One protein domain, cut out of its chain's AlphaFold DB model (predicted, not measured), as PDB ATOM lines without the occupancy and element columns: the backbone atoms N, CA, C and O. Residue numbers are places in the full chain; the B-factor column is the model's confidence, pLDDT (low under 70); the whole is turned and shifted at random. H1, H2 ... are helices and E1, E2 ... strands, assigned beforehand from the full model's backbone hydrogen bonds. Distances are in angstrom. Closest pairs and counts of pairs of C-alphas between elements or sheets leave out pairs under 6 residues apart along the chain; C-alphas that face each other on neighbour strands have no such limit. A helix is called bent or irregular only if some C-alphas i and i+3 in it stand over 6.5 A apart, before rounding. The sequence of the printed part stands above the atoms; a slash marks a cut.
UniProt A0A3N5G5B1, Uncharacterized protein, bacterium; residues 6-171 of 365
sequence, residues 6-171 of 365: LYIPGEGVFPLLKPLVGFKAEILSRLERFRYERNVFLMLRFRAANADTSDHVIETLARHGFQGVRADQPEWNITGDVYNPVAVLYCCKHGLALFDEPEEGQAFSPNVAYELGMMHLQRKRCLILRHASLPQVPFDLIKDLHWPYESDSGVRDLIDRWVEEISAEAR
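AT A GLANCE: This is residues 6 to 171 of the 365 residues of an uncharacterized protein of bacterium (UniProt A0A3N5G5B1). A strongly twisted sheet of five parallel strands makes the core, with helices H2 and H5 covering one face and H3 and H4 the other, three layers in all. At one end, beyond H3, sit the kinked helix H1 and the small hairpin of E1 and E2, the two strands farthest from the mean of the C-alphas. The printed part has 166 residues, with five named helices and seven named strands in the order E1 E2 H1 E3 H2 E4 H3 E5 H4 E6 E7 H5; the large sheet runs E4 E3 E5 E6 E7, and the class is mixed, helices and strands. The whole is compact, with a radius of gyration of the C-alphas of 15.5 A, and rounded, spanning 42 by 37 by 31 A.

IN THESE COORDINATES: Begin with the large sheet. Its strands are E4, residues 67 to 69; E3, residues 39 to 43, 12.6 A long; E5, residues 94 to 99, 16.5 A; E6, residues 125 to 131, 19.7 A; and E7, residues 146 to 149, 9.6 A. Find C-alpha 125 at (11.058, -16.522, -41.019); from there E6 runs to C-alpha 131 at (16.615, -23.650, -23.462). The helices on the sheet are H2, residues 48 to 63, 23.7 A; H3, residues 84 to 90, 10.2 A; H4, residues 110 to 121, 16.3 A; and H5, residues 152 to 170, 26.9 A, ending at C-alpha 170 at (2.298, -21.105, -47.624). Look next at H1, residues 18 to 33, 23.9 A, with a kink of 59 degrees near residue 25. H1 and H2 are irregular: C-alphas 22 and 25 are 7.7 A apart, and C-alphas 49 and 52 are 7.0 A apart. E1, residues 6 to 8, starts at C-alpha 6, (20.616, -15.122, -56.628), and E2 is residues 12 to 15.

HOW THE PARTS SIT: Look for N 97 and O 127, 2.8 A apart, where E5 is parallel to E6. E3 is parallel to E5, with N 43 and O 96 at 2.8 A; E4 to E3, with N 69 and O 40 at 2.8 A; and E6 to E7, with N 147 and O 128 at 2.8 A. These pairs are within hydrogen-bond range. E3, H2, E4 and E5, H4, E6 are strand-helix-strand units, two parallel neighbour strands with a helix between them along the chain; E4, H3, E5 is a split one, with E3 between its strands. The three crossovers are right-handed. H5 has a height over the sheet of 9.1 A and runs along the strands, at 12 degrees to E6 on the local plane. H2, on the same face, touches H5 at a shallow tilt of 34.7 degrees, only just short of steep; their closest C-alphas, of Thr 53 and Asp 152, are 6.7 A apart. On the opposite face H3 touches H4 at a shallow tilt of 21 degrees, the same way, closest at the C-alphas of Val 86 and Glu 115, 6.9 A. H1 is not on this sheet; with residues 20 to 27 alone it touches H3 at a steep tilt of 63 degrees, closest at the C-alphas of Leu 20 and Ala 87, 6.6 A. E1 and E2 are an antiparallel hairpin, with N 8 and O 12 at 2.9 A. H1 and H2 are apart. Every O i to N i+4 pair is within hydrogen-bond range in H3, H4 and H5; the figures are 8 of 12 in H1 and 10 of 12 in H2.

THE WHOLE: The two C-alphas farthest apart, of Pro 9 and Glu 104, are 44.3 A from each other. The printed part has no cut. Two links are long: residues 70 to 83, from E4 to H3, and residues 132 to 145, from E6 to E7. The mean pLDDT of the printed part is 90.4; look for values under 70 at residues 137 to 144 and 170 to 171.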
ATOM      1  N   LEU A   6      21.530 -14.036 -56.296       95.62
ATOM      2  CA  LEU A   6      20.616 -15.122 -56.628       95.62
ATOM      3  C   LEU A   6      19.229 -14.552 -56.894       95.62
ATOM      4  O   LEU A   6      18.752 -13.710 -56.139       95.62
ATOM      5  N   TYR A   7      18.578 -15.031 -57.947       95.38
ATOM      6  CA  TYR A   7      17.161 -14.785 -58.173       95.38
ATOM      7  C   TYR A   7      16.394 -16.055 -57.828       95.38
ATOM      8  O   TYR A   7      16.670 -17.110 -58.395       95.38
ATOM      9  N   ILE A   8      15.454 -15.945 -56.894       94.44
ATOM     10  CA  ILE A   8      14.585 -17.048 -56.491       94.44
ATOM     11  C   ILE A   8      13.160 -16.684 -56.927       94.44
ATOM     12  O   ILE A   8      12.614 -15.683 -56.439       94.44
ATOM     13  N   PRO A   9      12.550 -17.445 -57.858       89.62
ATOM     14  CA  PRO A   9      11.217 -17.146 -58.369       89.62
ATOM     15  C   PRO A   9      10.181 -16.994 -57.250       89.62
ATOM     16  O   PRO A   9      10.039 -17.866 -56.400       89.62
ATOM     17  N   GLY A  10       9.453 -15.876 -57.261       89.50
ATOM     18  CA  GLY A  10       8.423 -15.561 -56.261       89.50
ATOM     19  C   GLY A  10       8.943 -14.971 -54.944       89.50
ATOM     20  O   GLY A  10       8.140 -14.453 -54.175       89.50
ATOM     21  N   GLU A  11      10.255 -14.985 -54.708       92.94
ATOM     22  CA  GLU A  11      10.866 -14.540 -53.445       92.94
ATOM     23  C   GLU A  11      11.721 -13.279 -53.633       92.94
ATOM     24  O   GLU A  11      11.750 -12.406 -52.769       92.94
ATOM     25  N   GLY A  12      12.378 -13.143 -54.791       93.38
ATOM     26  CA  GLY A  12      13.103 -11.935 -55.179       93.38
ATOM     27  C   GLY A  12      14.592 -12.160 -55.427       93.38
ATOM     28  O   GLY A  12      15.021 -13.237 -55.844       93.38
ATOM     29  N   VAL A  13      15.377 -11.100 -55.226       95.12
ATOM     30  CA  VAL A  13      16.821 -11.075 -55.486       95.12
ATOM     31  C   VAL A  13      17.582 -11.018 -54.165       95.12
ATOM     32  O   VAL A  13      17.382 -10.106 -53.366       95.12
ATOM     33  N   PHE A  14      18.493 -11.966 -53.968       95.56
ATOM     34  CA  PHE A  14      19.317 -12.108 -52.774       95.56
ATOM     35  C   PHE A  14      20.782 -11.839 -53.137       95.56
ATOM     36  O   PHE A  14      21.387 -12.660 -53.834       95.56
ATOM     37  N   PRO A  15      21.374 -10.708 -52.709       95.88
ATOM     38  CA  PRO A  15      22.797 -10.456 -52.905       95.88
ATOM     39  C   PRO A  15      23.619 -11.558 -52.243       95.88
ATOM     40  O   PRO A  15      23.411 -11.859 -51.071       95.88
ATOM     41  N   LEU A  16      24.545 -12.153 -52.988       96.25
ATOM     42  CA  LEU A  16      25.471 -13.141 -52.461       96.25
ATOM     43  C   LEU A  16      26.556 -12.446 -51.645       96.25
ATOM     44  O   LEU A  16      27.063 -11.384 -52.011       96.25
ATOM     45  N   LEU A  17      26.985 -13.097 -50.563       95.75
ATOM     46  CA  LEU A  17      28.238 -12.707 -49.932       95.75
ATOM     47  C   LEU A  17      29.381 -12.931 -50.920       95.75
ATOM     48  O   LEU A  17      29.405 -13.933 -51.631       95.75
ATOM     49  N   LYS A  18      30.363 -12.026 -50.927       95.88
ATOM     50  CA  LYS A  18      31.497 -12.083 -51.858       95.88
ATOM     51  C   LYS A  18      32.192 -13.460 -51.919       95.88
ATOM     52  O   LYS A  18      32.460 -13.906 -53.033       95.88
ATOM     53  N   PRO A  19      32.437 -14.172 -50.797       96.62
ATOM     54  CA  PRO A  19      33.023 -15.517 -50.834       96.62
ATOM     55  C   PRO A  19      32.152 -16.573 -51.534       96.62
ATOM     56  O   PRO A  19      32.671 -17.587 -51.977       96.62
ATOM     57  N   LEU A  20      30.843 -16.336 -51.664       97.44
ATOM     58  CA  LEU A  20      29.879 -17.273 -52.247       97.44
ATOM     59  C   LEU A  20      29.624 -17.057 -53.740       97.44
ATOM     60  O   LEU A  20      28.961 -17.879 -54.366       97.44
ATOM     61  N   VAL A  21      30.153 -15.984 -54.337       97.06
ATOM     62  CA  VAL A  21      29.948 -15.691 -55.768       97.06
ATOM     63  C   VAL A  21      30.465 -16.834 -56.649       97.06
ATOM     64  O   VAL A  21      29.810 -17.196 -57.622       97.06
ATOM     65  N   GLY A  22      31.595 -17.446 -56.276       96.69
ATOM     66  CA  GLY A  22      32.172 -18.592 -56.988       96.69
ATOM     67  C   GLY A  22      31.366 -19.890 -56.874       96.69
ATOM     68  O   GLY A  22      31.562 -20.770 -57.698       96.69
ATOM     69  N   PHE A  23      30.445 -19.981 -55.910       98.00
ATOM     70  CA  PHE A  23      29.613 -21.164 -55.641       98.00
ATOM     71  C   PHE A  23      28.163 -20.990 -56.115       98.00
ATOM     72  O   PHE A  23      27.256 -21.733 -55.727       98.00
ATOM     73  N   LYS A  24      27.898 -19.952 -56.917       97.44
ATOM     74  CA  LYS A  24      26.547 -19.617 -57.374       97.44
ATOM     75  C   LYS A  24      25.906 -20.766 -58.159       97.44
ATOM     76  O   LYS A  24      24.715 -21.008 -57.983       97.44
ATOM     77  N   ALA A  25      26.665 -21.453 -59.014       97.50
ATOM     78  CA  ALA A  25      26.147 -22.547 -59.834       97.50
ATOM     79  C   ALA A  25      25.702 -23.738 -58.970       97.50
ATOM     80  O   ALA A  25      24.634 -24.307 -59.184       97.50
ATOM     81  N   GLU A  26      26.476 -24.066 -57.943       98.31
ATOM     82  CA  GLU A  26      26.197 -25.147 -57.006       98.31
ATOM     83  C   GLU A  26      24.981 -24.822 -56.130       98.31
ATOM     84  O   GLU A  26      24.126 -25.685 -55.923       98.31
ATOM     85  N   ILE A  27      24.847 -23.567 -55.679       98.38
ATOM     86  CA  ILE A  27      23.648 -23.101 -54.963       98.38
ATOM     87  C   ILE A  27      22.403 -23.223 -55.856       98.38
ATOM     88  O   ILE A  27      21.381 -23.750 -55.417       98.38
ATOM     89  N   LEU A  28      22.484 -22.792 -57.119       97.38
ATOM     90  CA  LEU A  28      21.377 -22.922 -58.074       97.38
ATOM     91  C   LEU A  28      21.011 -24.390 -58.326       97.38
ATOM     92  O   LEU A  28      19.835 -24.735 -58.263       97.38
ATOM     93  N   SER A  29      21.996 -25.278 -58.479       97.75
ATOM     94  CA  SER A  29      21.756 -26.722 -58.611       97.75
ATOM     95  C   SER A  29      20.994 -27.305 -57.411       97.75
ATOM     96  O   SER A  29      20.154 -28.196 -57.565       97.75
ATOM     97  N   ARG A  30      21.245 -26.803 -56.193       98.00
ATOM     98  CA  ARG A  30      20.476 -27.203 -55.006       98.00
ATOM     99  C   ARG A  30      19.054 -26.661 -55.022       98.00
ATOM    100  O   ARG A  30      18.147 -27.416 -54.690       98.00
ATOM    101  N   LEU A  31      18.856 -25.418 -55.450       96.94
ATOM    102  CA  LEU A  31      17.530 -24.808 -55.608       96.94
ATOM    103  C   LEU A  31      16.684 -25.483 -56.703       96.94
ATOM    104  O   LEU A  31      15.462 -25.524 -56.595       96.94
ATOM    105  N   GLU A  32      17.315 -26.037 -57.739       96.12
ATOM    106  CA  GLU A  32      16.638 -26.825 -58.779       96.12
ATOM    107  C   GLU A  32      16.189 -28.198 -58.264       96.12
ATOM    108  O   GLU A  32      15.105 -28.678 -58.601       96.12
ATOM    109  N   ARG A  33      17.021 -28.842 -57.437       97.00
ATOM    110  CA  ARG A  33      16.753 -30.184 -56.903       97.00
ATOM    111  C   ARG A  33      15.804 -30.172 -55.706       97.00
ATOM    112  O   ARG A  33      14.987 -31.084 -55.567       97.00
ATOM    113  N   PHE A  34      15.931 -29.180 -54.832       96.62
ATOM    114  CA  PHE A  34      15.201 -29.080 -53.575       96.62
ATOM    115  C   PHE A  34      14.386 -27.793 -53.550       96.62
ATOM    116  O   PHE A  34      14.912 -26.699 -53.741       96.62
ATOM    117  N   ARG A  35      13.087 -27.923 -53.273       95.75
ATOM    118  CA  ARG A  35      12.153 -26.795 -53.285       95.75
ATOM    119  C   ARG A  35      12.490 -25.797 -52.182       95.75
ATOM    120  O   ARG A  35      12.323 -26.106 -51.003       95.75
ATOM    121  N   TYR A  36      12.908 -24.596 -52.574       96.81
ATOM    122  CA  TYR A  36      13.298 -23.516 -51.665       96.81
ATOM    123  C   TYR A  36      12.285 -23.290 -50.536       96.81
ATOM    124  O   TYR A  36      12.655 -23.219 -49.364       96.81
ATOM    125  N   GLU A  37      10.995 -23.249 -50.876       95.75
ATOM    126  CA  GLU A  37       9.895 -22.993 -49.948       95.75
ATOM    127  C   GLU A  37       9.638 -24.112 -48.935       95.75
ATOM    128  O   GLU A  37       8.899 -23.911 -47.974       95.75
ATOM    129  N   ARG A  38      10.236 -25.288 -49.146       96.38
ATOM    130  CA  ARG A  38      10.146 -26.441 -48.242       96.38
ATOM    131  C   ARG A  38      11.403 -26.652 -47.417       96.38
ATOM    132  O   ARG A  38      11.362 -27.427 -46.469       96.38
ATOM    133  N   ASN A  39      12.488 -25.957 -47.728       98.06
ATOM    134  CA  ASN A  39      13.752 -26.120 -47.030       98.06
ATOM    135  C   ASN A  39      13.784 -25.261 -45.755       98.06
ATOM    136  O   ASN A  39      13.580 -24.040 -45.797       98.06
ATOM    137  N   VAL A  40      14.076 -25.910 -44.627       98.31
ATOM    138  CA  VAL A  40      14.256 -25.297 -43.308       98.31
ATOM    139  C   VAL A  40      15.703 -25.490 -42.876       98.31
ATOM    140  O   VAL A  40      16.131 -26.613 -42.611       98.31
ATOM    141  N   PHE A  41      16.458 -24.397 -42.796       98.31
ATOM    142  CA  PHE A  41      17.845 -24.440 -42.357       98.31
ATOM    143  C   PHE A  41      17.924 -24.656 -40.845       98.31
ATOM    144  O   PHE A  41      17.388 -23.853 -40.075       98.31
ATOM    145  N   LEU A  42      18.582 -25.731 -40.424       97.06
ATOM    146  CA  LEU A  42      18.738 -26.083 -39.020       97.06
ATOM    147  C   LEU A  42      20.044 -25.491 -38.482       97.06
ATOM    148  O   LEU A  42      21.136 -25.923 -38.848       97.06
ATOM    149  N   MET A  43      19.905 -24.506 -37.598       95.31
ATOM    150  CA  MET A  43      20.989 -23.802 -36.920       95.31
ATOM    151  C   MET A  43      21.090 -24.346 -35.498       95.31
ATOM    152  O   MET A  43      20.409 -23.894 -34.574       95.31
ATOM    153  N   LEU A  44      21.926 -25.360 -35.327       91.25
ATOM    154  CA  LEU A  44      22.179 -25.999 -34.046       91.25
ATOM    155  C   LEU A  44      23.671 -26.231 -33.875       91.25
ATOM    156  O   LEU A  44      24.428 -26.362 -34.839       91.25
ATOM    157  N   ARG A  45      24.108 -26.315 -32.623       86.19
ATOM    158  CA  ARG A  45      25.466 -26.758 -32.344       86.19
ATOM    159  C   ARG A  45      25.559 -28.265 -32.567       86.19
ATOM    160  O   ARG A  45      24.809 -29.026 -31.966       86.19
ATOM    161  N   PHE A  46      26.497 -28.687 -33.411       77.75
ATOM    162  CA  PHE A  46      26.734 -30.105 -33.657       77.75
ATOM    163  C   PHE A  46      27.412 -30.743 -32.439       77.75
ATOM    164  O   PHE A  46      28.559 -30.429 -32.112       77.75
ATOM    165  N   ARG A  47      26.685 -31.624 -31.752       79.00
ATOM    166  CA  ARG A  47      27.172 -32.459 -30.648       79.00
ATOM    167  C   ARG A  47      26.512 -33.825 -30.765       79.00
ATOM    168  O   ARG A  47      25.373 -33.907 -31.212       79.00
ATOM    169  N   ALA A  48      27.183 -34.871 -30.288       76.69
ATOM    170  CA  ALA A  48      26.587 -36.208 -30.227       76.69
ATOM    171  C   ALA A  48      25.289 -36.219 -29.396       76.69
ATOM    172  O   ALA A  48      24.323 -36.854 -29.793       76.69
ATOM    173  N   ALA A  49      25.244 -35.444 -28.306       74.75
ATOM    174  CA  ALA A  49      24.057 -35.299 -27.461       74.75
ATOM    175  C   ALA A  49      22.849 -34.679 -28.189       74.75
ATOM    176  O   ALA A  49      21.716 -34.943 -27.814       74.75
ATOM    177  N   ASN A  50      23.082 -33.906 -29.256       76.75
ATOM    178  CA  ASN A  50      22.028 -33.195 -29.983       76.75
ATOM    179  C   ASN A  50      21.636 -33.922 -31.276       76.75
ATOM    180  O   ASN A  50      20.811 -33.412 -32.036       76.75
ATOM    181  N   ALA A  51      22.247 -35.081 -31.556       81.69
ATOM    182  CA  ALA A  51      21.938 -35.878 -32.737       81.69
ATOM    183  C   ALA A  51      20.467 -36.312 -32.716       81.69
ATOM    184  O   ALA A  51      19.745 -36.032 -33.668       81.69
ATOM    185  N   ASP A  52      20.001 -36.850 -31.588       84.44
ATOM    186  CA  ASP A  52      18.617 -37.303 -31.420       84.44
ATOM    187  C   ASP A  52      17.616 -36.150 -31.589       84.44
ATOM    188  O   ASP A  52      16.625 -36.275 -32.313       84.44
ATOM    189  N   THR A  53      17.891 -34.989 -30.983       84.50
ATOM    190  CA  THR A  53      17.063 -33.784 -31.140       84.50
ATOM    191  C   THR A  53      17.037 -33.326 -32.600       84.50
ATOM    192  O   THR A  53      15.973 -33.015 -33.133       84.50
ATOM    193  N   SER A  54      18.192 -33.313 -33.274       88.44
ATOM    194  CA  SER A  54      18.301 -32.926 -34.683       88.44
ATOM    195  C   SER A  54      17.539 -33.864 -35.609       88.44
ATOM    196  O   SER A  54      16.846 -33.391 -36.510       88.44
ATOM    197  N   ASP A  55      17.712 -35.169 -35.441       89.12
ATOM    198  CA  ASP A  55      17.082 -36.172 -36.294       89.12
ATOM    199  C   ASP A  55      15.569 -36.119 -36.096       89.12
ATOM    200  O   ASP A  55      14.805 -36.091 -37.061       89.12
ATOM    201  N   HIS A  56      15.133 -35.916 -34.854       87.50
ATOM    202  CA  HIS A  56      13.727 -35.742 -34.560       87.50
ATOM    203  C   HIS A  56      13.116 -34.456 -35.156       87.50
ATOM    204  O   HIS A  56      11.980 -34.471 -35.646       87.50
ATOM    205  N   VAL A  57      13.851 -33.338 -35.149       91.12
ATOM    206  CA  VAL A  57      13.438 -32.102 -35.837       91.12
ATOM    207  C   VAL A  57      13.228 -32.376 -37.328       91.12
ATOM    208  O   VAL A  57      12.205 -31.982 -37.890       91.12
ATOM    209  N   ILE A  58      14.171 -33.078 -37.966       93.88
ATOM    210  CA  ILE A  58      14.102 -33.429 -39.391       93.88
ATOM    211  C   ILE A  58      12.886 -34.318 -39.674       93.88
ATOM    212  O   ILE A  58      12.132 -34.031 -40.603       93.88
ATOM    213  N   GLU A  59      12.656 -35.352 -38.863       92.62
ATOM    214  CA  GLU A  59      11.487 -36.235 -38.979       92.62
ATOM    215  C   GLU A  59      10.172 -35.464 -38.856       92.62
ATOM    216  O   GLU A  59       9.241 -35.669 -39.638       92.62
ATOM    217  N   THR A  60      10.087 -34.551 -37.890       90.75
ATOM    218  CA  THR A  60       8.892 -33.730 -37.680       90.75
ATOM    219  C   THR A  60       8.633 -32.813 -38.866       90.75
ATOM    220  O   THR A  60       7.524 -32.812 -39.395       90.75
ATOM    221  N   LEU A  61       9.654 -32.117 -39.367       94.56
ATOM    222  CA  LEU A  61       9.538 -31.314 -40.587       94.56
ATOM    223  C   LEU A  61       9.080 -32.160 -41.786       94.56
ATOM    224  O   LEU A  61       8.180 -31.746 -42.523       94.56
ATOM    225  N   ALA A  62       9.632 -33.366 -41.937       94.81
ATOM    226  CA  ALA A  62       9.286 -34.283 -43.019       94.81
ATOM    227  C   ALA A  62       7.811 -34.716 -42.985       94.81
ATOM    228  O   ALA A  62       7.172 -34.765 -44.040       94.81
ATOM    229  N   ARG A  63       7.229 -34.951 -41.796       92.44
ATOM    230  CA  ARG A  63       5.794 -35.284 -41.640       92.44
ATOM    231  C   ARG A  63       4.863 -34.208 -42.212       92.44
ATOM    232  O   ARG A  63       3.770 -34.531 -42.669       92.44
ATOM    233  N   HIS A  64       5.313 -32.958 -42.243       91.94
ATOM    234  CA  HIS A  64       4.568 -31.814 -42.782       91.94
ATOM    235  C   HIS A  64       5.009 -31.405 -44.197       91.94
ATOM    236  O   HIS A  64       4.594 -30.367 -44.718       91.94
ATOM    237  N   GLY A  65       5.849 -32.215 -44.847       94.25
ATOM    238  CA  GLY A  65       6.333 -31.964 -46.205       94.25
ATOM    239  C   GLY A  65       7.404 -30.872 -46.305       94.25
ATOM    240  O   GLY A  65       7.596 -30.317 -47.389       94.25
ATOM    241  N   PHE A  66       8.077 -30.549 -45.200       96.56
ATOM    242  CA  PHE A  66       9.286 -29.727 -45.180       96.56
ATOM    243  C   PHE A  66      10.538 -30.604 -45.140       96.56
ATOM    244  O   PHE A  66      10.498 -31.774 -44.772       96.56
ATOM    245  N   GLN A  67      11.671 -30.018 -45.505       97.00
ATOM    246  CA  GLN A  67      12.980 -30.645 -45.457       97.00
ATOM    247  C   GLN A  67      13.848 -29.910 -44.438       97.00
ATOM    248  O   GLN A  67      14.181 -28.741 -44.628       97.00
ATOM    249  N   GLY A  68      14.216 -30.598 -43.357       97.19
ATOM    250  CA  GLY A  68      15.235 -30.114 -42.428       97.19
ATOM    251  C   GLY A  68      16.621 -30.248 -43.054       97.19
ATOM    252  O   GLY A  68      17.045 -31.352 -43.394       97.19
ATOM    253  N   VAL A  69      17.310 -29.124 -43.224       97.62
ATOM    254  CA  VAL A  69      18.595 -29.036 -43.920       97.62
ATOM    255  C   VAL A  69      19.692 -28.676 -42.930       97.62
ATOM    256  O   VAL A  69      19.624 -27.625 -42.289       97.62
ATOM    257  N   ARG A  70      20.733 -29.510 -42.848       95.50
ATOM    258  CA  ARG A  70      21.946 -29.196 -42.079       95.50
ATOM    259  C   ARG A  70      23.137 -29.004 -43.001       95.50
ATOM    260  O   ARG A  70      23.271 -29.698 -44.005       95.50
ATOM    261  N   ALA A  71      24.037 -28.104 -42.625       95.31
ATOM    262  CA  ALA A  71      25.232 -27.822 -43.413       95.31
ATOM    263  C   ALA A  71      26.255 -28.975 -43.426       95.31
ATOM    264  O   ALA A  71      27.101 -29.021 -44.312       95.31
ATOM    265  N   ASP A  72      26.206 -29.896 -42.461       92.94
ATOM    266  CA  ASP A  72      27.097 -31.063 -42.384       92.94
ATOM    267  C   ASP A  72      26.610 -32.256 -43.223       92.94
ATOM    268  O   ASP A  72      27.366 -33.201 -43.447       92.94
ATOM    269  N   GLN A  73      25.359 -32.236 -43.697       94.06
ATOM    270  CA  GLN A  73      24.826 -33.316 -44.521       94.06
ATOM    271  C   GLN A  73      25.618 -33.407 -45.839       94.06
ATOM    272  O   GLN A  73      25.803 -32.384 -46.502       94.06
ATOM    273  N   PRO A  74      26.036 -34.612 -46.283       95.12
ATOM    274  CA  PRO A  74      26.853 -34.771 -47.491       95.12
ATOM    275  C   PRO A  74      26.248 -34.124 -48.743       95.12
ATOM    276  O   PRO A  74      26.953 -33.552 -49.571       95.12
ATOM    277  N   GLU A  75      24.922 -34.169 -48.866       96.31
ATOM    278  CA  GLU A  75      24.171 -33.579 -49.976       96.31
ATOM    279  C   GLU A  75      24.242 -32.046 -49.990       96.31
ATOM    280  O   GLU A  75      24.127 -31.431 -51.051       96.31
ATOM    281  N   TRP A  76      24.480 -31.429 -48.836       97.25
ATOM    282  CA  TRP A  76      24.501 -29.985 -48.617       97.25
ATOM    283  C   TRP A  76      25.912 -29.423 -48.438       97.25
ATOM    284  O   TRP A  76      26.065 -28.249 -48.113       97.25
ATOM    285  N   ASN A  77      26.953 -30.214 -48.702       96.88
ATOM    286  CA  ASN A  77      28.319 -29.713 -48.782       96.88
ATOM    287  C   ASN A  77      28.566 -29.018 -50.136       96.88
ATOM    288  O   ASN A  77      29.034 -29.633 -51.092       96.88
ATOM    289  N   ILE A  78      28.176 -27.747 -50.224       98.12
ATOM    290  CA  ILE A  78      28.266 -26.885 -51.408       98.12
ATOM    291  C   ILE A  78      29.686 -26.339 -51.579       98.12
ATOM    292  O   ILE A  78      30.222 -26.385 -52.683       98.12
ATOM    293  N   THR A  79      30.286 -25.802 -50.511       97.56
ATOM    294  CA  THR A  79      31.566 -25.077 -50.620       97.56
ATOM    295  C   THR A  79      32.783 -25.902 -50.214       97.56
ATOM    296  O   THR A  79      33.898 -25.573 -50.609       97.56
ATOM    297  N   GLY A  80      32.602 -26.967 -49.425       96.25
ATOM    298  CA  GLY A  80      33.715 -27.746 -48.876       96.25
ATOM    299  C   GLY A  80      34.522 -27.023 -47.793       96.25
ATOM    300  O   GLY A  80      35.584 -27.511 -47.413       96.25
ATOM    301  N   ASP A  81      34.052 -25.871 -47.305       95.88
ATOM    302  CA  ASP A  81      34.783 -25.020 -46.367       95.88
ATOM    303  C   ASP A  81      33.871 -24.341 -45.322       95.88
ATOM    304  O   ASP A  81      32.693 -24.662 -45.165       95.88
ATOM    305  N   VAL A  82      34.435 -23.379 -44.586       94.75
ATOM    306  CA  VAL A  82      33.753 -22.637 -43.513       94.75
ATOM    307  C   VAL A  82      32.558 -21.802 -43.984       94.75
ATOM    308  O   VAL A  82      31.736 -21.411 -43.156       94.75
ATOM    309  N   TYR A  83      32.428 -21.520 -45.284       96.81
ATOM    310  CA  TYR A  83      31.293 -20.778 -45.835       96.81
ATOM    311  C   TYR A  83      30.092 -21.671 -46.153       96.81
ATOM    312  O   TYR A  83      29.031 -21.145 -46.508       96.81
ATOM    313  N   ASN A  84      30.217 -22.992 -45.987       97.94
ATOM    314  CA  ASN A  84      29.165 -23.928 -46.358       97.94
ATOM    315  C   ASN A  84      27.816 -23.642 -45.676       97.94
ATOM    316  O   ASN A  84      26.813 -23.570 -46.387       97.94
ATOM    317  N   PRO A  85      27.746 -23.381 -44.353       97.44
ATOM    318  CA  PRO A  85      26.475 -23.065 -43.702       97.44
ATOM    319  C   PRO A  85      25.773 -21.853 -44.322       97.44
ATOM    320  O   PRO A  85      24.558 -21.857 -44.511       97.44
ATOM    321  N   VAL A  86      26.542 -20.840 -44.734       97.62
ATOM    322  CA  VAL A  86      25.984 -19.643 -45.366       97.62
ATOM    323  C   VAL A  86      25.510 -19.931 -46.791       97.62
ATOM    324  O   VAL A  86      24.483 -19.398 -47.197       97.62
ATOM    325  N   ALA A  87      26.201 -20.786 -47.551       98.31
ATOM    326  CA  ALA A  87      25.738 -21.219 -48.872       98.31
ATOM    327  C   ALA A  87      24.417 -22.003 -48.785       98.31
ATOM    328  O   ALA A  87      23.470 -21.733 -49.526       98.31
ATOM    329  N   VAL A  88      24.330 -22.929 -47.829       98.44
ATOM    330  CA  VAL A  88      23.134 -23.742 -47.567       98.44
ATOM    331  C   VAL A  88      21.958 -22.871 -47.125       98.44
ATOM    332  O   VAL A  88      20.828 -23.079 -47.569       98.44
ATOM    333  N   LEU A  89      22.221 -21.828 -46.339       97.88
ATOM    334  CA  LEU A  89      21.224 -20.842 -45.933       97.88
ATOM    335  C   LEU A  89      20.525 -20.178 -47.131       97.88
ATOM    336  O   LEU A  89      19.311 -19.968 -47.088       97.88
ATOM    337  N   TYR A  90      21.236 -19.880 -48.229       98.12
ATOM    338  CA  TYR A  90      20.610 -19.342 -49.451       98.12
ATOM    339  C   TYR A  90      19.636 -20.325 -50.109       98.12
ATOM    340  O   TYR A  90      18.748 -19.892 -50.838       98.12
ATOM    341  N   CYS A  91      19.748 -21.621 -49.814       98.50
ATOM    342  CA  CYS A  91      18.868 -22.660 -50.340       98.50
ATOM    343  C   CYS A  91      17.585 -22.862 -49.516       98.50
ATOM    344  O   CYS A  91      16.747 -23.679 -49.897       98.50
ATOM    345  N   CYS A  92      17.424 -22.149 -48.397       98.50
ATOM    346  CA  CYS A  92      16.329 -22.360 -47.449       98.50
ATOM    347  C   CYS A  92      15.428 -21.130 -47.319       98.50
ATOM    348  O   CYS A  92      15.933 -20.021 -47.139       98.50
ATOM    349  N   LYS A  93      14.101 -21.314 -47.352       97.50
ATOM    350  CA  LYS A  93      13.130 -20.235 -47.096       97.50
ATOM    351  C   LYS A  93      12.967 -19.931 -45.610       97.50
ATOM    352  O   LYS A  93      12.755 -18.778 -45.234       97.50
ATOM    353  N   HIS A  94      13.072 -20.961 -44.777       98.12
ATOM    354  CA  HIS A  94      12.841 -20.874 -43.341       98.12
ATOM    355  C   HIS A  94      14.074 -21.301 -42.550       98.12
ATOM    356  O   HIS A  94      14.962 -21.971 -43.080       98.12
ATOM    357  N   GLY A  95      14.126 -20.907 -41.280       97.56
ATOM    358  CA  GLY A  95      15.187 -21.291 -40.353       97.56
ATOM    359  C   GLY A  95      14.640 -21.832 -39.040       97.56
ATOM    360  O   GLY A  95      13.557 -21.447 -38.608       97.56
ATOM    361  N   LEU A  96      15.410 -22.693 -38.389       97.19
ATOM    362  CA  LEU A  96      15.170 -23.133 -37.021       97.19
ATOM    363  C   LEU A  96      16.479 -22.995 -36.255       97.19
ATOM    364  O   LEU A  96      17.441 -23.701 -36.542       97.19
ATOM    365  N   ALA A  97      16.519 -22.063 -35.310       95.06
ATOM    366  CA  ALA A  97      17.657 -21.841 -34.433       95.06
ATOM    367  C   ALA A  97      17.394 -22.470 -33.069       95.06
ATOM    368  O   ALA A  97      16.437 -22.098 -32.392       95.06
ATOM    369  N   LEU A  98      18.258 -23.403 -32.670       92.56
ATOM    370  CA  LEU A  98      18.216 -24.050 -31.365       92.56
ATOM    371  C   LEU A  98      19.353 -23.510 -30.492       92.56
ATOM    372  O   LEU A  98      20.520 -23.883 -30.649       92.56
ATOM    373  N   PHE A  99      19.005 -22.614 -29.571       90.44
ATOM    374  CA  PHE A  99      19.887 -22.183 -28.492       90.44
ATOM    375  C   PHE A  99      19.739 -23.154 -27.325       90.44
ATOM    376  O   PHE A  99      18.844 -23.011 -26.493       90.44
ATOM    377  N   ASP A 100      20.612 -24.150 -27.327       88.00
ATOM    378  CA  ASP A 100      20.627 -25.256 -26.377       88.00
ATOM    379  C   ASP A 100      21.338 -24.918 -25.055       88.00
ATOM    380  O   ASP A 100      21.821 -23.799 -24.886       88.00
ATOM    381  N   GLU A 101      21.397 -25.865 -24.118       86.69
ATOM    382  CA  GLU A 101      22.012 -25.707 -22.797       86.69
ATOM    383  C   GLU A 101      23.392 -25.009 -22.818       86.69
ATOM    384  O   GLU A 101      24.210 -25.242 -23.727       86.69
ATOM    385  N   PRO A 102      23.678 -24.159 -21.803       82.94
ATOM    386  CA  PRO A 102      24.942 -23.441 -21.712       82.94
ATOM    387  C   PRO A 102      26.113 -24.408 -21.533       82.94
ATOM    388  O   PRO A 102      26.024 -25.393 -20.803       82.94
ATOM    389  N   GLU A 103      27.250 -24.073 -22.136       80.81
ATOM    390  CA  GLU A 103      28.526 -24.720 -21.844       80.81
ATOM    391  C   GLU A 103      29.359 -23.889 -20.872       80.81
ATOM    392  O   GLU A 103      29.186 -22.672 -20.726       80.81
ATOM    393  N   GLU A 104      30.329 -24.553 -20.247       81.94
ATOM    394  CA  GLU A 104      31.353 -23.885 -19.460       81.94
ATOM    395  C   GLU A 104      32.057 -22.806 -20.303       81.94
ATOM    396  O   GLU A 104      32.606 -23.068 -21.372       81.94
ATOM    397  N   GLY A 105      31.987 -21.556 -19.839       81.75
ATOM    398  CA  GLY A 105      32.587 -20.404 -20.517       81.75
ATOM    399  C   GLY A 105      31.836 -19.895 -21.754       81.75
ATOM    400  O   GLY A 105      32.229 -18.865 -22.304       81.75
ATOM    401  N   GLN A 106      30.749 -20.546 -22.186       81.56
ATOM    402  CA  GLN A 106      30.009 -20.142 -23.380       81.56
ATOM    403  C   GLN A 106      28.509 -20.428 -23.268       81.56
ATOM    404  O   GLN A 106      28.034 -21.534 -23.515       81.56
ATOM    405  N   ALA A 107      27.733 -19.379 -22.988       82.12
ATOM    406  CA  ALA A 107      26.279 -19.491 -22.919       82.12
ATOM    407  C   ALA A 107      25.624 -19.722 -24.295       82.12
ATOM    408  O   ALA A 107      24.604 -20.385 -24.369       82.12
ATOM    409  N   PHE A 108      26.183 -19.199 -25.393       82.75
ATOM    410  CA  PHE A 108      25.551 -19.287 -26.718       82.75
ATOM    411  C   PHE A 108      26.554 -19.657 -27.811       82.75
ATOM    412  O   PHE A 108      27.707 -19.224 -27.781       82.75
ATOM    413  N   SER A 109      26.095 -20.409 -28.816       87.56
ATOM    414  CA  SER A 109      26.889 -20.715 -30.010       87.56
ATOM    415  C   SER A 109      26.980 -19.485 -30.932       87.56
ATOM    416  O   SER A 109      25.948 -19.040 -31.445       87.56
ATOM    417  N   PRO A 110      28.182 -18.934 -31.195       89.25
ATOM    418  CA  PRO A 110      28.357 -17.778 -32.071       89.25
ATOM    419  C   PRO A 110      27.980 -18.102 -33.516       89.25
ATOM    420  O   PRO A 110      27.489 -17.224 -34.218       89.25
ATOM    421  N   ASN A 111      28.141 -19.360 -33.941       91.69
ATOM    422  CA  ASN A 111      27.756 -19.804 -35.279       91.69
ATOM    423  C   ASN A 111      26.236 -19.732 -35.461       91.69
ATOM    424  O   ASN A 111      25.773 -19.128 -36.422       91.69
ATOM    425  N   VAL A 112      25.469 -20.233 -34.485       91.94
ATOM    426  CA  VAL A 112      23.996 -20.172 -34.517       91.94
ATOM    427  C   VAL A 112      23.520 -18.718 -34.541       91.94
ATOM    428  O   VAL A 112      22.639 -18.363 -35.320       91.94
ATOM    429  N   ALA A 113      24.129 -17.843 -33.732       91.06
ATOM    430  CA  ALA A 113      23.790 -16.420 -33.723       91.06
ATOM    431  C   ALA A 113      24.112 -15.728 -35.062       91.06
ATOM    432  O   ALA A 113      23.319 -14.918 -35.547       91.06
ATOM    433  N   TYR A 114      25.256 -16.053 -35.668       93.44
ATOM    434  CA  TYR A 114      25.665 -15.523 -36.967       93.44
ATOM    435  C   TYR A 114      24.720 -15.971 -38.093       93.44
ATOM    436  O   TYR A 114      24.226 -15.135 -38.853       93.44
ATOM    437  N   GLU A 115      24.419 -17.266 -38.166       95.88
ATOM    438  CA  GLU A 115      23.493 -17.848 -39.143       95.88
ATOM    439  C   GLU A 115      22.085 -17.256 -39.012       95.88
ATOM    440  O   GLU A 115      21.494 -16.829 -40.007       95.88
ATOM    441  N   LEU A 116      21.577 -17.125 -37.782       94.81
ATOM    442  CA  LEU A 116      20.283 -16.498 -37.513       94.81
ATOM    443  C   LEU A 116      20.266 -15.027 -37.949       94.81
ATOM    444  O   LEU A 116      19.302 -14.566 -38.565       94.81
ATOM    445  N   GLY A 117      21.346 -14.290 -37.680       93.44
ATOM    446  CA  GLY A 117      21.507 -12.915 -38.152       93.44
ATOM    447  C   GLY A 117      21.430 -12.813 -39.679       93.44
ATOM    448  O   GLY A 117      20.747 -11.932 -40.206       93.44
ATOM    449  N   MET A 118      22.061 -13.747 -40.395       95.38
ATOM    450  CA  MET A 118      22.006 -13.820 -41.859       95.38
ATOM    451  C   MET A 118      20.603 -14.160 -42.378       95.38
ATOM    452  O   MET A 118      20.157 -13.558 -43.358       95.38
ATOM    453  N   MET A 119      19.878 -15.061 -41.707       95.94
ATOM    454  CA  MET A 119      18.476 -15.354 -42.029       95.94
ATOM    455  C   MET A 119      17.593 -14.108 -41.893       95.94
ATOM    456  O   MET A 119      16.844 -13.770 -42.814       95.94
ATOM    457  N   HIS A 120      17.712 -13.391 -40.774       93.62
ATOM    458  CA  HIS A 120      16.948 -12.168 -40.521       93.62
ATOM    459  C   HIS A 120      17.293 -11.044 -41.502       93.62
ATOM    460  O   HIS A 120      16.390 -10.345 -41.966       93.62
ATOM    461  N   LEU A 121      18.567 -10.899 -41.885       94.12
ATOM    462  CA  LEU A 121      18.982  -9.939 -42.913       94.12
ATOM    463  C   LEU A 121      18.269 -10.193 -44.252       94.12
ATOM    464  O   LEU A 121      17.911  -9.248 -44.953       94.12
ATOM    465  N   GLN A 122      18.011 -11.462 -44.580       94.44
ATOM    466  CA  GLN A 122      17.269 -11.884 -45.772       94.44
ATOM    467  C   GLN A 122      15.745 -11.940 -45.557       94.44
ATOM    468  O   GLN A 122      15.027 -12.436 -46.422       94.44
ATOM    469  N   ARG A 123      15.243 -11.423 -44.423       93.38
ATOM    470  CA  ARG A 123      13.819 -11.418 -44.031       93.38
ATOM    471  C   ARG A 123      13.184 -12.811 -43.993       93.38
ATOM    472  O   ARG A 123      11.980 -12.954 -44.198       93.38
ATOM    473  N   LYS A 124      13.986 -13.840 -43.724       94.94
ATOM    474  CA  LYS A 124      13.512 -15.220 -43.626       94.94
ATOM    475  C   LYS A 124      12.891 -15.464 -42.262       94.94
ATOM    476  O   LYS A 124      13.426 -15.044 -41.234       94.94
ATOM    477  N   ARG A 125      11.762 -16.169 -42.252       94.75
ATOM    478  CA  ARG A 125      11.058 -16.522 -41.019       94.75
ATOM    479  C   ARG A 125      11.816 -17.633 -40.299       94.75
ATOM    480  O   ARG A 125      12.097 -18.671 -40.898       94.75
ATOM    481  N   CYS A 126      12.118 -17.411 -39.024       95.75
ATOM    482  CA  CYS A 126      12.845 -18.364 -38.196       95.75
ATOM    483  C   CYS A 126      12.039 -18.746 -36.956       95.75
ATOM    484  O   CYS A 126      11.460 -17.872 -36.312       95.75
ATOM    485  N   LEU A 127      12.040 -20.032 -36.611       95.88
ATOM    486  CA  LEU A 127      11.732 -20.482 -35.258       95.88
ATOM    487  C   LEU A 127      12.990 -20.337 -34.412       95.88
ATOM    488  O   LEU A 127      14.056 -20.803 -34.809       95.88
ATOM    489  N   ILE A 128      12.871 -19.698 -33.255       94.62
ATOM    490  CA  ILE A 128      13.982 -19.539 -32.323       94.62
ATOM    491  C   ILE A 128      13.600 -20.258 -31.038       94.62
ATOM    492  O   ILE A 128      12.731 -19.796 -30.306       94.62
ATOM    493  N   LEU A 129      14.241 -21.387 -30.769       93.31
ATOM    494  CA  LEU A 129      14.050 -22.160 -29.549       93.31
ATOM    495  C   LEU A 129      15.180 -21.849 -28.577       93.31
ATOM    496  O   LEU A 129      16.350 -21.834 -28.965       93.31
ATOM    497  N   ARG A 130      14.833 -21.581 -27.319       91.31
ATOM    498  CA  ARG A 130      15.802 -21.236 -26.274       91.31
ATOM    499  C   ARG A 130      15.620 -22.138 -25.067       91.31
ATOM    500  O   ARG A 130      14.544 -22.136 -24.471       91.31
ATOM    501  N   HIS A 131      16.669 -22.842 -24.668       91.44
ATOM    502  CA  HIS A 131      16.615 -23.650 -23.462       91.44
ATOM    503  C   HIS A 131      16.436 -22.753 -22.227       91.44
ATOM    504  O   HIS A 131      17.052 -21.686 -22.119       91.44
ATOM    505  N   ALA A 132      15.591 -23.169 -21.286       90.75
ATOM    506  CA  ALA A 132      15.258 -22.377 -20.104       90.75
ATOM    507  C   ALA A 132      16.464 -22.126 -19.181       90.75
ATOM    508  O   ALA A 132      16.519 -21.083 -18.530       90.75
ATOM    509  N   SER A 133      17.451 -23.031 -19.169       90.56
ATOM    510  CA  SER A 133      18.679 -22.890 -18.365       90.56
ATOM    511  C   SER A 133      19.628 -21.795 -18.860       90.56
ATOM    512  O   SER A 133      20.532 -21.387 -18.130       90.56
ATOM    513  N   LEU A 134      19.435 -21.289 -20.082       88.31
ATOM    514  CA  LEU A 134      20.247 -20.197 -20.594       88.31
ATOM    515  C   LEU A 134      19.953 -18.902 -19.822       88.31
ATOM    516  O   LEU A 134      18.781 -18.581 -19.578       88.31
ATOM    517  N   PRO A 135      20.976 -18.083 -19.516       84.88
ATOM    518  CA  PRO A 135      20.754 -16.771 -18.925       84.88
ATOM    519  C   PRO A 135      19.911 -15.918 -19.872       84.88
ATOM    520  O   PRO A 135      19.948 -16.109 -21.091       84.88
ATOM    521  N   GLN A 136      19.143 -14.978 -19.324       75.00
ATOM    522  CA  GLN A 136      18.398 -14.035 -20.152       75.00
ATOM    523  C   GLN A 136      19.378 -13.347 -21.111       75.00
ATOM    524  O   GLN A 136      20.376 -12.767 -20.682       75.00
ATOM    525  N   VAL A 137      19.135 -13.484 -22.418       67.38
ATOM    526  CA  VAL A 137      20.026 -12.930 -23.440       67.38
ATOM    527  C   VAL A 137      20.111 -11.410 -23.268       67.38
ATOM    528  O   VAL A 137      19.069 -10.761 -23.191       67.38
ATOM    529  N   PRO A 138      21.317 -10.814 -23.257       59.84
ATOM    530  CA  PRO A 138      21.488  -9.369 -23.097       59.84
ATOM    531  C   PRO A 138      21.124  -8.574 -24.366       59.84
ATOM    532  O   PRO A 138      21.415  -7.383 -24.452       59.84
ATOM    533  N   PHE A 139      20.525  -9.216 -25.374       59.50
ATOM    534  CA  PHE A 139      20.246  -8.624 -26.678       59.50
ATOM    535  C   PHE A 139      18.733  -8.440 -26.870       59.50
ATOM    536  O   PHE A 139      17.995  -9.414 -27.022       59.50
ATOM    537  N   ASP A 140      18.284  -7.183 -26.924       57.00
ATOM    538  CA  ASP A 140      16.871  -6.798 -27.103       57.00
ATOM    539  C   ASP A 140      16.244  -7.307 -28.415       57.00
ATOM    540  O   ASP A 140      15.029  -7.461 -28.501       57.00
ATOM    541  N   LEU A 141      17.052  -7.621 -29.435       57.25
ATOM    542  CA  LEU A 141      16.577  -8.010 -30.772       57.25
ATOM    543  C   LEU A 141      15.790  -9.332 -30.816       57.25
ATOM    544  O   LEU A 141      15.086  -9.571 -31.792       57.25
ATOM    545  N   ILE A 142      15.916 -10.195 -29.801       63.16
ATOM    546  CA  ILE A 142      15.327 -11.551 -29.793       63.16
ATOM    547  C   ILE A 142      14.371 -11.748 -28.604       63.16
ATOM    548  O   ILE A 142      13.765 -12.810 -28.452       63.16
ATOM    549  N   LYS A 143      14.201 -10.734 -27.747       62.09
ATOM    550  CA  LYS A 143      13.530 -10.886 -26.449       62.09
ATOM    551  C   LYS A 143      12.105 -11.442 -26.560       62.09
ATOM    552  O   LYS A 143      11.748 -12.287 -25.748       62.09
ATOM    553  N   ASP A 144      11.376 -11.070 -27.610       67.62
ATOM    554  CA  ASP A 144       9.983 -11.489 -27.819       67.62
ATOM    555  C   ASP A 144       9.803 -12.476 -28.990       67.62
ATOM    556  O   ASP A 144       8.683 -12.852 -29.323       67.62
ATOM    557  N   LEU A 145      10.897 -12.901 -29.636       83.06
ATOM    558  CA  LEU A 145      10.857 -13.752 -30.836       83.06
ATOM    559  C   LEU A 145      11.201 -15.223 -30.569       83.06
ATOM    560  O   LEU A 145      11.107 -16.039 -31.484       83.06
ATOM    561  N   HIS A 146      11.619 -15.566 -29.349       89.31
ATOM    562  CA  HIS A 146      12.024 -16.925 -29.000       89.31
ATOM    563  C   HIS A 146      10.969 -17.654 -28.176       89.31
ATOM    564  O   HIS A 146      10.247 -17.055 -27.380       89.31
ATOM    565  N   TRP A 147      10.909 -18.970 -28.351       92.19
ATOM    566  CA  TRP A 147      10.041 -19.860 -27.600       92.19
ATOM    567  C   TRP A 147      10.900 -20.647 -26.603       92.19
ATOM    568  O   TRP A 147      11.845 -21.333 -27.015       92.19
ATOM    569  N   PRO A 148      10.651 -20.505 -25.290       91.56
ATOM    570  CA  PRO A 148      11.401 -21.244 -24.289       91.56
ATOM    571  C   PRO A 148      11.039 -22.733 -24.332       91.56
ATOM    572  O   PRO A 148       9.880 -23.081 -24.561       91.56
ATOM    573  N   TYR A 149      12.013 -23.603 -24.067       92.19
ATOM    574  CA  TYR A 149      11.791 -25.034 -23.854       92.19
ATOM    575  C   TYR A 149      12.615 -25.550 -22.668       92.19
ATOM    576  O   TYR A 149      13.644 -24.973 -22.318       92.19
ATOM    577  N   GLU A 150      12.147 -26.632 -22.048       90.25
ATOM    578  CA  GLU A 150      12.779 -27.269 -20.877       90.25
ATOM    579  C   GLU A 150      13.119 -28.747 -21.113       90.25
ATOM    580  O   GLU A 150      13.842 -29.352 -20.328       90.25
ATOM    581  N   SER A 151      12.572 -29.352 -22.170       85.31
ATOM    582  CA  SER A 151      12.773 -30.761 -22.500       85.31
ATOM    583  C   SER A 151      12.658 -31.004 -24.003       85.31
ATOM    584  O   SER A 151      12.011 -30.233 -24.721       85.31
ATOM    585  N   ASP A 152      13.207 -32.127 -24.469       78.44
ATOM    586  CA  ASP A 152      13.103 -32.550 -25.869       78.44
ATOM    587  C   ASP A 152      11.657 -32.732 -26.330       78.44
ATOM    588  O   ASP A 152      11.337 -32.431 -27.476       78.44
ATOM    589  N   SER A 153      10.756 -33.205 -25.461       79.69
ATOM    590  CA  SER A 153       9.336 -33.335 -25.810       79.69
ATOM    591  C   SER A 153       8.698 -31.971 -26.076       79.69
ATOM    592  O   SER A 153       7.943 -31.836 -27.033       79.69
ATOM    593  N   GLY A 154       9.060 -30.950 -25.290       85.94
ATOM    594  CA  GLY A 154       8.592 -29.579 -25.499       85.94
ATOM    595  C   GLY A 154       9.077 -28.988 -26.824       85.94
ATOM    596  O   GLY A 154       8.329 -28.273 -27.483       85.94
ATOM    597  N   VAL A 155      10.287 -29.342 -27.272       87.38
ATOM    598  CA  VAL A 155      10.792 -28.948 -28.600       87.38
ATOM    599  C   VAL A 155       9.871 -29.455 -29.713       87.38
ATOM    600  O   VAL A 155       9.604 -28.714 -30.659       87.38
ATOM    601  N   ARG A 156       9.332 -30.677 -29.592       84.50
ATOM    602  CA  ARG A 156       8.456 -31.286 -30.613       84.50
ATOM    603  C   ARG A 156       7.176 -30.487 -30.803       84.50
ATOM    604  O   ARG A 156       6.878 -30.080 -31.921       84.50
ATOM    605  N   ASP A 157       6.481 -30.212 -29.705       90.00
ATOM    606  CA  ASP A 157       5.202 -29.498 -29.721       90.00
ATOM    607  C   ASP A 157       5.360 -28.083 -30.297       90.00
ATOM    608  O   ASP A 157       4.515 -27.594 -31.050       90.00
ATOM    609  N   LEU A 158       6.483 -27.430 -29.980       94.12
ATOM    610  CA  LEU A 158       6.830 -26.114 -30.510       94.12
ATOM    611  C   LEU A 158       7.109 -26.161 -32.018       94.12
ATOM    612  O   LEU A 158       6.655 -25.283 -32.750       94.12
ATOM    613  N   ILE A 159       7.813 -27.182 -32.507       92.69
ATOM    614  CA  ILE A 159       8.055 -27.338 -33.946       92.69
ATOM    615  C   ILE A 159       6.749 -27.640 -34.675       92.69
ATOM    616  O   ILE A 159       6.470 -26.972 -35.665       92.69
ATOM    617  N   ASP A 160       5.941 -28.586 -34.189       91.94
ATOM    618  CA  ASP A 160       4.659 -28.941 -34.812       91.94
ATOM    619  C   ASP A 160       3.764 -27.699 -34.947       91.94
ATOM    620  O   ASP A 160       3.316 -27.367 -36.049       91.94
ATOM    621  N   ARG A 161       3.619 -26.921 -33.867       94.19
ATOM    622  CA  ARG A 161       2.887 -25.649 -33.892       94.19
ATOM    623  C   ARG A 161       3.459 -24.657 -34.907       94.19
ATOM    624  O   ARG A 161       2.713 -24.048 -35.669       94.19
ATOM    625  N   TRP A 162       4.773 -24.446 -34.913       95.56
ATOM    626  CA  TRP A 162       5.390 -23.490 -35.834       95.56
ATOM    627  C   TRP A 162       5.229 -23.912 -37.298       95.56
ATOM    628  O   TRP A 162       4.987 -23.075 -38.170       95.56
ATOM    629  N   VAL A 163       5.322 -25.213 -37.570       92.56
ATOM    630  CA  VAL A 163       5.142 -25.774 -38.907       92.56
ATOM    631  C   VAL A 163       3.713 -25.567 -39.409       92.56
ATOM    632  O   VAL A 163       3.519 -25.233 -40.582       92.56
ATOM    633  N   GLU A 164       2.710 -25.693 -38.539       91.56
ATOM    634  CA  GLU A 164       1.326 -25.335 -38.865       91.56
ATOM    635  C   GLU A 164       1.200 -23.852 -39.249       91.56
ATOM    636  O   GLU A 164       0.564 -23.533 -40.259       91.56
ATOM    637  N   GLU A 165       1.861 -22.953 -38.511       92.12
ATOM    638  CA  GLU A 165       1.850 -21.514 -38.800       92.12
ATOM    639  C   GLU A 165       2.475 -21.190 -40.170       92.12
ATOM    640  O   GLU A 165       1.873 -20.456 -40.957       92.12
ATOM    641  N   ILE A 166       3.651 -21.741 -40.501       92.44
ATOM    642  CA  ILE A 166       4.279 -21.502 -41.820       92.44
ATOM    643  C   ILE A 166       3.530 -22.215 -42.955       92.44
ATOM    644  O   ILE A 166       3.504 -21.732 -44.088       92.44
ATOM    645  N   SER A 167       2.869 -23.342 -42.673       87.69
ATOM    646  CA  SER A 167       2.040 -24.052 -43.655       87.69
ATOM    647  C   SER A 167       0.777 -23.275 -44.005       87.69
ATOM    648  O   SER A 167       0.348 -23.288 -45.162       87.69
ATOM    649  N   ALA A 168       0.176 -22.602 -43.023       84.62
ATOM    650  CA  ALA A 168      -0.980 -21.740 -43.232       84.62
ATOM    651  C   ALA A 168      -0.627 -20.519 -44.096       84.62
ATOM    652  O   ALA A 168      -1.407 -20.163 -44.976       84.62
ATOM    653  N   GLU A 169       0.561 -19.939 -43.914       75.12
ATOM    654  CA  GLU A 169       1.080 -18.852 -44.759       75.12
ATOM    655  C   GLU A 169       1.417 -19.314 -46.182       75.12
ATOM    656  O   GLU A 169       1.184 -18.590 -47.150       75.12
ATOM    657  N   ALA A 170       1.957 -20.529 -46.326       68.19
ATOM    658  CA  ALA A 170       2.298 -21.105 -47.624       68.19
ATOM    659  C   ALA A 170       1.064 -21.488 -48.458       68.19
ATOM    660  O   ALA A 170       1.187 -21.693 -49.670       68.19
ATOM    661  N   ARG A 171      -0.126 -21.592 -47.847       58.78
ATOM    662  CA  ARG A 171      -1.381 -21.673 -48.597       58.78
ATOM    663  C   ARG A 171      -1.642 -20.284 -49.177       58.78
ATOM    664  O   ARG A 171      -1.963 -19.377 -48.414       58.78
TER     665      ARG A 171